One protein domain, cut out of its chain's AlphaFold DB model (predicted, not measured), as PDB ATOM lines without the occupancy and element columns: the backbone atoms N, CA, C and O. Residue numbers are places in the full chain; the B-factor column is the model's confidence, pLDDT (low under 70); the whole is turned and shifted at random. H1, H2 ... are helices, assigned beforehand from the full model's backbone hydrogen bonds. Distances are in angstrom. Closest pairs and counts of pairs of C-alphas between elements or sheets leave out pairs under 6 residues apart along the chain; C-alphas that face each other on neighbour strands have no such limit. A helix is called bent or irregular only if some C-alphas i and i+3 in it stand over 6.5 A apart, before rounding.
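Overview. This is residues 150 to 212 of the 212 residues of an uncharacterized protein of Aequorivita sp. KX20305 (UniProt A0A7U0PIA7). Two helices cross nearly at right angles as a lopsided cross: H1 crosses the early part of the much longer H2, and the far part of H2, residues 196 to 211, sticks out as a long free arm. A loop of residues 169 to 180 folds back from the end of H1 to the beginning of H2. The printed part has 63 residues with two named helices, H1 then H2, and no named strand; the class is all helix. The whole is loose, with a radius of gyration of the C-alphas of 14.5 A, and it is only just flat, spanning 45 by 31 by 13 A.

Along the chain. H1 runs from Ala 150, C-alpha at (116.635, 128.996, 149.146), to Phe 168, and is 28.1 A long from first to last C-alpha. It is neither bent nor irregular, but only just: C-alphas 150 and 153 are 6.2 A apart. H2, residues 181 to 211, begins with C-alpha 181 at (122.550, 142.667, 140.004), ends with C-alpha 211 at (81.616, 134.593, 158.056), and is 45.5 A long. H2 is irregular, with C-alphas 182 and 185 7.5 A apart, and has a kink of 28 degrees near residue 188.

Arrangement. H1 touches H2, which takes part with residues 184 to 195 alone. Their closest C-alphas, those of Glu 158 and Ala 188, are 4.0 A apart. Their lines are about perpendicular, at 89 degrees. Of the O i to N i+4 pairs, 14 of 15 in H1 and 25 of 27 in H2 are within hydrogen-bond range.

Size, cuts and confidence. The C-alphas farthest apart, those of Lys 182 and Gly 212, are 46.9 A apart. Residues 196 to 212 stand free; the body without them spans 32 by 20 by 13 A. The link from H1 to H2 is long, with 12 residues. The printed part has no cut. The mean pLDDT of the printed part is 83.1, and residues 150 to 155 and residue 212, the chain's last, are under 70.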
ATOM      1  N   ALA A 150     116.757 127.817 148.282       47.69
ATOM      2  CA  ALA A 150     116.635 128.996 149.146       47.69
ATOM      3  C   ALA A 150     116.607 130.303 148.328       47.69
ATOM      4  O   ALA A 150     115.930 131.260 148.707       47.69
ATOM      5  N   ASP A 151     117.268 130.301 147.166       51.72
ATOM      6  CA  ASP A 151     117.250 131.408 146.216       51.72
ATOM      7  C   ASP A 151     115.915 131.460 145.457       51.72
ATOM      8  O   ASP A 151     115.521 132.535 145.056       51.72
ATOM      9  N   ASN A 152     115.126 130.384 145.330       58.94
ATOM     10  CA  ASN A 152     113.842 130.423 144.604       58.94
ATOM     11  C   ASN A 152     112.814 131.401 145.210       58.94
ATOM     12  O   ASN A 152     112.114 132.103 144.475       58.94
ATOM     13  N   ALA A 153     112.714 131.481 146.542       58.78
ATOM     14  CA  ALA A 153     111.816 132.425 147.218       58.78
ATOM     15  C   ALA A 153     112.321 133.879 147.122       58.78
ATOM     16  O   ALA A 153     111.530 134.808 146.903       58.78
ATOM     17  N   LEU A 154     113.641 134.067 147.228       59.84
ATOM     18  CA  LEU A 154     114.314 135.345 146.986       59.84
ATOM     19  C   LEU A 154     114.142 135.785 145.524       59.84
ATOM     20  O   LEU A 154     113.618 136.867 145.291       59.84
ATOM     21  N   ASN A 155     114.410 134.910 144.557       69.19
ATOM     22  CA  ASN A 155     114.243 135.100 143.115       69.19
ATOM     23  C   ASN A 155     112.798 135.460 142.753       69.19
ATOM     24  O   ASN A 155     112.559 136.358 141.945       69.19
ATOM     25  N   THR A 156     111.814 134.810 143.383       79.06
ATOM     26  CA  THR A 156     110.395 135.132 143.177       79.06
ATOM     27  C   THR A 156     110.083 136.546 143.681       79.06
ATOM     28  O   THR A 156     109.443 137.332 142.979       79.06
ATOM     29  N   SER A 157     110.576 136.909 144.871       83.62
ATOM     30  CA  SER A 157     110.430 138.266 145.417       83.62
ATOM     31  C   SER A 157     111.142 139.310 144.541       83.62
ATOM     32  O   SER A 157     110.594 140.370 144.245       83.62
ATOM     33  N   GLU A 158     112.337 139.005 144.047       85.62
ATOM     34  CA  GLU A 158     113.098 139.865 143.138       85.62
ATOM     35  C   GLU A 158     112.353 140.128 141.826       85.62
ATOM     36  O   GLU A 158     112.312 141.269 141.357       85.62
ATOM     37  N   TRP A 159     111.706 139.107 141.262       81.88
ATOM     38  CA  TRP A 159     110.864 139.247 140.074       81.88
ATOM     39  C   TRP A 159     109.667 140.166 140.316       81.88
ATOM     40  O   TRP A 159     109.454 141.121 139.561       81.88
ATOM     41  N   PHE A 160     108.906 139.933 141.391       87.12
ATOM     42  CA  PHE A 160     107.740 140.760 141.716       87.12
ATOM     43  C   PHE A 160     108.124 142.220 141.968       87.12
ATOM     44  O   PHE A 160     107.467 143.127 141.454       87.12
ATOM     45  N   GLY A 161     109.218 142.471 142.689       88.50
ATOM     46  CA  GLY A 161     109.700 143.831 142.922       88.50
ATOM     47  C   GLY A 161     110.129 144.547 141.641       88.50
ATOM     48  O   GLY A 161     109.831 145.731 141.468       88.50
ATOM     49  N   ALA A 162     110.783 143.843 140.713       88.62
ATOM     50  CA  ALA A 162     111.175 144.408 139.425       88.62
ATOM     51  C   ALA A 162     109.962 144.751 138.550       88.62
ATOM     52  O   ALA A 162     109.910 145.844 137.982       88.62
ATOM     53  N   ILE A 163     108.965 143.859 138.496       87.44
ATOM     54  CA  ILE A 163     107.703 144.084 137.777       87.44
ATOM     55  C   ILE A 163     106.963 145.290 138.352       87.44
ATOM     56  O   ILE A 163     106.591 146.185 137.597       87.44
ATOM     57  N   LEU A 164     106.791 145.363 139.674       88.81
ATOM     58  CA  LEU A 164     106.091 146.475 140.326       88.81
ATOM     59  C   LEU A 164     106.739 147.818 140.004       88.81
ATOM     60  O   LEU A 164     106.057 148.779 139.650       88.81
ATOM     61  N   ARG A 165     108.072 147.877 140.074       88.81
ATOM     62  CA  ARG A 165     108.819 149.084 139.712       88.81
ATOM     63  C   ARG A 165     108.648 149.401 138.234       88.81
ATOM     64  O   ARG A 165     108.339 150.537 137.906       88.81
ATOM     65  N   TYR A 166     108.794 148.430 137.341       88.00
ATOM     66  CA  TYR A 166     108.614 148.647 135.906       88.00
ATOM     67  C   TYR A 166     107.216 149.194 135.562       88.00
ATOM     68  O   TYR A 166     107.100 150.171 134.815       88.00
ATOM     69  N   VAL A 167     106.172 148.621 136.166       87.38
ATOM     70  CA  VAL A 167     104.777 149.057 136.006       87.38
ATOM     71  C   VAL A 167     104.569 150.468 136.561       87.38
ATOM     72  O   VAL A 167     103.929 151.281 135.899       87.38
ATOM     73  N   PHE A 168     105.169 150.813 137.707       87.38
ATOM     74  CA  PHE A 168     105.097 152.167 138.277       87.38
ATOM     75  C   PHE A 168     105.661 153.244 137.334       87.38
ATOM     76  O   PHE A 168     105.172 154.372 137.300       87.38
ATOM     77  N   TYR A 169     106.660 152.898 136.517       86.56
ATOM     78  CA  TYR A 169     107.203 153.790 135.487       86.56
ATOM     79  C   TYR A 169     106.444 153.715 134.147       86.56
ATOM     80  O   TYR A 169     106.915 154.294 133.165       86.56
ATOM     81  N   PHE A 170     105.290 153.036 134.083       82.12
ATOM     82  CA  PHE A 170     104.450 152.873 132.884       82.12
ATOM     83  C   PHE A 170     105.245 152.437 131.639       82.12
ATOM     84  O   PHE A 170     105.016 152.930 130.536       82.12
ATOM     85  N   GLY A 171     106.256 151.579 131.811       70.69
ATOM     86  CA  GLY A 171     107.093 151.108 130.701       70.69
ATOM     87  C   GLY A 171     107.989 152.171 130.048       70.69
ATOM     88  O   GLY A 171     108.667 151.876 129.068       70.69
ATOM     89  N   LYS A 172     108.071 153.394 130.597       81.00
ATOM     90  CA  LYS A 172     108.935 154.476 130.074       81.00
ATOM     91  C   LYS A 172     110.435 154.171 130.181       81.00
ATOM     92  O   LYS A 172     111.258 154.904 129.640       81.00
ATOM     93  N   ARG A 173     110.809 153.122 130.916       83.75
ATOM     94  CA  ARG A 173     112.188 152.651 131.095       83.75
ATOM     95  C   ARG A 173     112.245 151.161 130.801       83.75
ATOM     96  O   ARG A 173     111.354 150.438 131.223       83.75
ATOM     97  N   LYS A 174     113.303 150.696 130.129       83.38
ATOM     98  CA  LYS A 174     113.491 149.271 129.799       83.38
ATOM     99  C   LYS A 174     113.520 148.412 131.068       83.38
ATOM    100  O   LYS A 174     114.137 148.811 132.054       83.38
ATOM    101  N   PHE A 175     112.934 147.218 131.026       78.38
ATOM    102  CA  PHE A 175     112.859 146.304 132.175       78.38
ATOM    103  C   PHE A 175     114.232 146.006 132.809       78.38
ATOM    104  O   PHE A 175     114.375 146.084 134.026       78.38
ATOM    105  N   ASN A 176     115.277 145.825 131.994       77.12
ATOM    106  CA  ASN A 176     116.653 145.564 132.455       77.12
ATOM    107  C   ASN A 176     117.238 146.694 133.332       77.12
ATOM    108  O   ASN A 176     118.177 146.484 134.097       77.12
ATOM    109  N   THR A 177     116.675 147.908 133.271       82.38
ATOM    110  CA  THR A 177     117.074 148.995 134.187       82.38
ATOM    111  C   THR A 177     116.635 148.736 135.628       82.38
ATOM    112  O   THR A 177     117.267 149.225 136.566       82.38
ATOM    113  N   PHE A 178     115.576 147.947 135.812       81.00
ATOM    114  CA  PHE A 178     115.050 147.546 137.112       81.00
ATOM    115  C   PHE A 178     115.535 146.164 137.527       81.00
ATOM    116  O   PHE A 178     115.705 145.937 138.720       81.00
ATOM    117  N   TYR A 179     115.785 145.270 136.570       77.19
ATOM    118  CA  TYR A 179     116.207 143.899 136.827       77.19
ATOM    119  C   TYR A 179     117.673 143.687 136.438       77.19
ATOM    120  O   TYR A 179     117.992 143.340 135.305       77.19
ATOM    121  N   ASN A 180     118.563 143.989 137.386       78.06
ATOM    122  CA  ASN A 180     120.011 143.781 137.304       78.06
ATOM    123  C   ASN A 180     120.590 143.534 138.708       78.06
ATOM    124  O   ASN A 180     119.951 143.880 139.708       78.06
ATOM    125  N   GLN A 181     121.820 143.012 138.771       70.00
ATOM    126  CA  GLN A 181     122.550 142.667 140.004       70.00
ATOM    127  C   GLN A 181     122.506 143.777 141.074       70.00
ATOM    128  O   GLN A 181     122.224 143.526 142.247       70.00
ATOM    129  N   LYS A 182     122.690 145.044 140.677       78.56
ATOM    130  CA  LYS A 182     122.693 146.196 141.602       78.56
ATOM    131  C   LYS A 182     121.325 146.476 142.235       78.56
ATOM    132  O   LYS A 182     121.252 147.137 143.272       78.56
ATOM    133  N   GLN A 183     120.235 146.035 141.606       81.69
ATOM    134  CA  GLN A 183     118.864 146.305 142.045       81.69
ATOM    135  C   GLN A 183     118.205 145.122 142.767       81.69
ATOM    136  O   GLN A 183     117.144 145.333 143.357       81.69
ATOM    137  N   LEU A 184     118.825 143.935 142.794       80.81
ATOM    138  CA  LEU A 184     118.237 142.713 143.363       80.81
ATOM    139  C   LEU A 184     117.756 142.903 144.801       80.81
ATOM    140  O   LEU A 184     116.574 142.731 145.070       80.81
ATOM    141  N   LYS A 185     118.602 143.421 145.703       82.81
ATOM    142  CA  LYS A 185     118.209 143.670 147.108       82.81
ATOM    143  C   LYS A 185     116.994 144.595 147.246       82.81
ATOM    144  O   LYS A 185     116.153 144.392 148.117       82.81
ATOM    145  N   LYS A 186     116.896 145.618 146.390       85.62
ATOM    146  CA  LYS A 186     115.759 146.555 146.388       85.62
ATOM    147  C   LYS A 186     114.494 145.887 145.858       85.62
ATOM    148  O   LYS A 186     113.412 146.139 146.380       85.62
ATOM    149  N   ASN A 187     114.632 145.050 144.835       87.88
ATOM    150  CA  ASN A 187     113.514 144.319 144.260       87.88
ATOM    151  C   ASN A 187     113.016 143.227 145.210       87.88
ATOM    152  O   ASN A 187     111.817 143.165 145.445       87.88
ATOM    153  N   ALA A 188     113.916 142.452 145.819       87.19
ATOM    154  CA  ALA A 188     113.589 141.446 146.824       87.19
ATOM    155  C   ALA A 188     112.746 142.053 147.951       87.19
ATOM    156  O   ALA A 188     111.645 141.583 148.211       87.19
ATOM    157  N   LEU A 189     113.199 143.170 148.538       89.00
ATOM    158  CA  LEU A 189     112.470 143.863 149.603       89.00
ATOM    159  C   LEU A 189     111.046 144.257 149.177       89.00
ATOM    160  O   LEU A 189     110.083 143.990 149.895       89.00
ATOM    161  N   LEU A 190     110.904 144.883 148.004       88.56
ATOM    162  CA  LEU A 190     109.599 145.317 147.496       88.56
ATOM    163  C   LEU A 190     108.683 144.137 147.162       88.56
ATOM    164  O   LEU A 190     107.491 144.188 147.460       88.56
ATOM    165  N   GLY A 191     109.225 143.075 146.568       89.44
ATOM    166  CA  GLY A 191     108.467 141.872 146.259       89.44
ATOM    167  C   GLY A 191     108.012 141.124 147.504       89.44
ATOM    168  O   GLY A 191     106.860 140.707 147.554       89.44
ATOM    169  N   THR A 192     108.850 141.027 148.539       89.75
ATOM    170  CA  THR A 192     108.460 140.412 149.816       89.75
ATOM    171  C   THR A 192     107.337 141.200 150.491       89.75
ATOM    172  O   THR A 192     106.358 140.602 150.933       89.75
ATOM    173  N   ILE A 193     107.412 142.538 150.515       91.12
ATOM    174  CA  ILE A 193     106.321 143.381 151.038       91.12
ATOM    175  C   ILE A 193     105.025 143.112 150.263       91.12
ATOM    176  O   ILE A 193     103.975 142.891 150.864       91.12
ATOM    177  N   PHE A 194     105.100 143.077 148.932       91.69
ATOM    178  CA  PHE A 194     103.943 142.805 148.084       91.69
ATOM    179  C   PHE A 194     103.331 141.420 148.332       91.69
ATOM    180  O   PHE A 194     102.112 141.297 148.449       91.69
ATOM    181  N   GLN A 195     104.160 140.384 148.466       89.56
ATOM    182  CA  GLN A 195     103.707 139.029 148.778       89.56
ATOM    183  C   GLN A 195     103.013 138.956 150.142       89.56
ATOM    184  O   GLN A 195     101.943 138.358 150.243       89.56
ATOM    185  N   ILE A 196     103.562 139.606 151.176       92.25
ATOM    186  CA  ILE A 196     102.920 139.689 152.498       92.25
ATOM    187  C   ILE A 196     101.547 140.361 152.379       92.25
ATOM    188  O   ILE A 196     100.567 139.850 152.920       92.25
ATOM    189  N   CYS A 197     101.441 141.462 151.628       92.81
ATOM    190  CA  CYS A 197     100.157 142.122 151.390       92.81
ATOM    191  C   CYS A 197      99.146 141.202 150.690       92.81
ATOM    192  O   CYS A 197      97.987 141.164 151.099       92.81
ATOM    193  N   LEU A 198      99.567 140.436 149.677       92.25
ATOM    194  CA  LEU A 198      98.701 139.462 149.003       92.25
ATOM    195  C   LEU A 198      98.206 138.371 149.957       92.25
ATOM    196  O   LEU A 198      97.026 138.032 149.923       92.25
ATOM    197  N   ILE A 199      99.076 137.858 150.828       93.44
ATOM    198  CA  ILE A 199      98.708 136.847 151.826       93.44
ATOM    199  C   ILE A 199      97.675 137.418 152.807       93.44
ATOM    200  O   ILE A 199      96.649 136.788 153.056       93.44
ATOM    201  N   VAL A 200      97.893 138.632 153.321       94.44
ATOM    202  CA  VAL A 200      96.942 139.299 154.230       94.44
ATOM    203  C   VAL A 200      95.590 139.534 153.548       94.44
ATOM    204  O   VAL A 200      94.548 139.263 154.144       94.44
ATOM    205  N   LEU A 201      95.587 139.990 152.292       94.12
ATOM    206  CA  LEU A 201      94.360 140.192 151.513       94.12
ATOM    207  C   LEU A 201      93.618 138.880 151.252       94.12
ATOM    208  O   LEU A 201      92.392 138.847 151.351       94.12
ATOM    209  N   LEU A 202      94.346 137.801 150.957       94.56
ATOM    210  CA  LEU A 202      93.775 136.470 150.777       94.56
ATOM    211  C   LEU A 202      93.070 136.006 152.059       94.56
ATOM    212  O   LEU A 202      91.914 135.598 152.000       94.56
ATOM    213  N   PHE A 203      93.718 136.133 153.220       94.19
ATOM    214  CA  PHE A 203      93.099 135.782 154.500       94.19
ATOM    215  C   PHE A 203      91.895 136.662 154.837       94.19
ATOM    216  O   PHE A 203      90.881 136.147 155.304       94.19
ATOM    217  N   TYR A 204      91.962 137.966 154.560       94.56
ATOM    218  CA  TYR A 204      90.819 138.863 154.724       94.56
ATOM    219  C   TYR A 204      89.628 138.441 153.850       94.56
ATOM    220  O   TYR A 204      88.489 138.409 154.317       94.56
ATOM    221  N   PHE A 205      89.887 138.077 152.592       94.12
ATOM    222  CA  PHE A 205      88.858 137.612 151.669       94.12
ATOM    223  C   PHE A 205      88.243 136.290 152.140       94.12
ATOM    224  O   PHE A 205      87.023 136.187 152.237       94.12
ATOM    225  N   LEU A 206      89.071 135.311 152.516       93.38
ATOM    226  CA  LEU A 206      88.608 134.032 153.061       93.38
ATOM    227  C   LEU A 206      87.776 134.217 154.337       93.38
ATOM    228  O   LEU A 206      86.723 133.601 154.467       93.38
ATOM    229  N   TYR A 207      88.196 135.102 155.245       92.88
ATOM    230  CA  TYR A 207      87.434 135.434 156.450       92.88
ATOM    231  C   TYR A 207      86.054 136.006 156.106       92.88
ATOM    232  O   TYR A 207      85.044 135.535 156.624       92.88
ATOM    233  N   LYS A 208      85.991 136.972 155.182       92.62
ATOM    234  CA  LYS A 208      84.728 137.592 154.760       92.62
ATOM    235  C   LYS A 208      83.754 136.582 154.142       92.62
ATOM    236  O   LYS A 208      82.563 136.676 154.406       92.62
ATOM    237  N   TYR A 209      84.252 135.634 153.349       88.38
ATOM    238  CA  TYR A 209      83.432 134.587 152.720       88.38
ATOM    239  C   TYR A 209      83.097 133.411 153.642       88.38
ATOM    240  O   TYR A 209      82.182 132.656 153.347       88.38
ATOM    241  N   SER A 210      83.843 133.219 154.731       84.50
ATOM    242  CA  SER A 210      83.546 132.185 155.728       84.50
ATOM    243  C   SER A 210      82.558 132.656 156.799       84.50
ATOM    244  O   SER A 210      81.992 131.819 157.498       84.50
ATOM    245  N   VAL A 211      82.423 133.972 156.990       76.25
ATOM    246  CA  VAL A 211      81.616 134.593 158.056       76.25
ATOM    247  C   VAL A 211      80.347 135.267 157.509       76.25
ATOM    248  O   VAL A 211      79.444 135.565 158.287       76.25
ATOM    249  N   GLY A 212      80.265 135.501 156.196       56.12
ATOM    250  CA  GLY A 212      79.058 135.964 155.498       56.12
ATOM    251  C   GLY A 212      78.362 134.825 154.773       56.12
ATOM    252  O   GLY A 212      77.114 134.800 154.822       56.12
TER     253      GLY A 212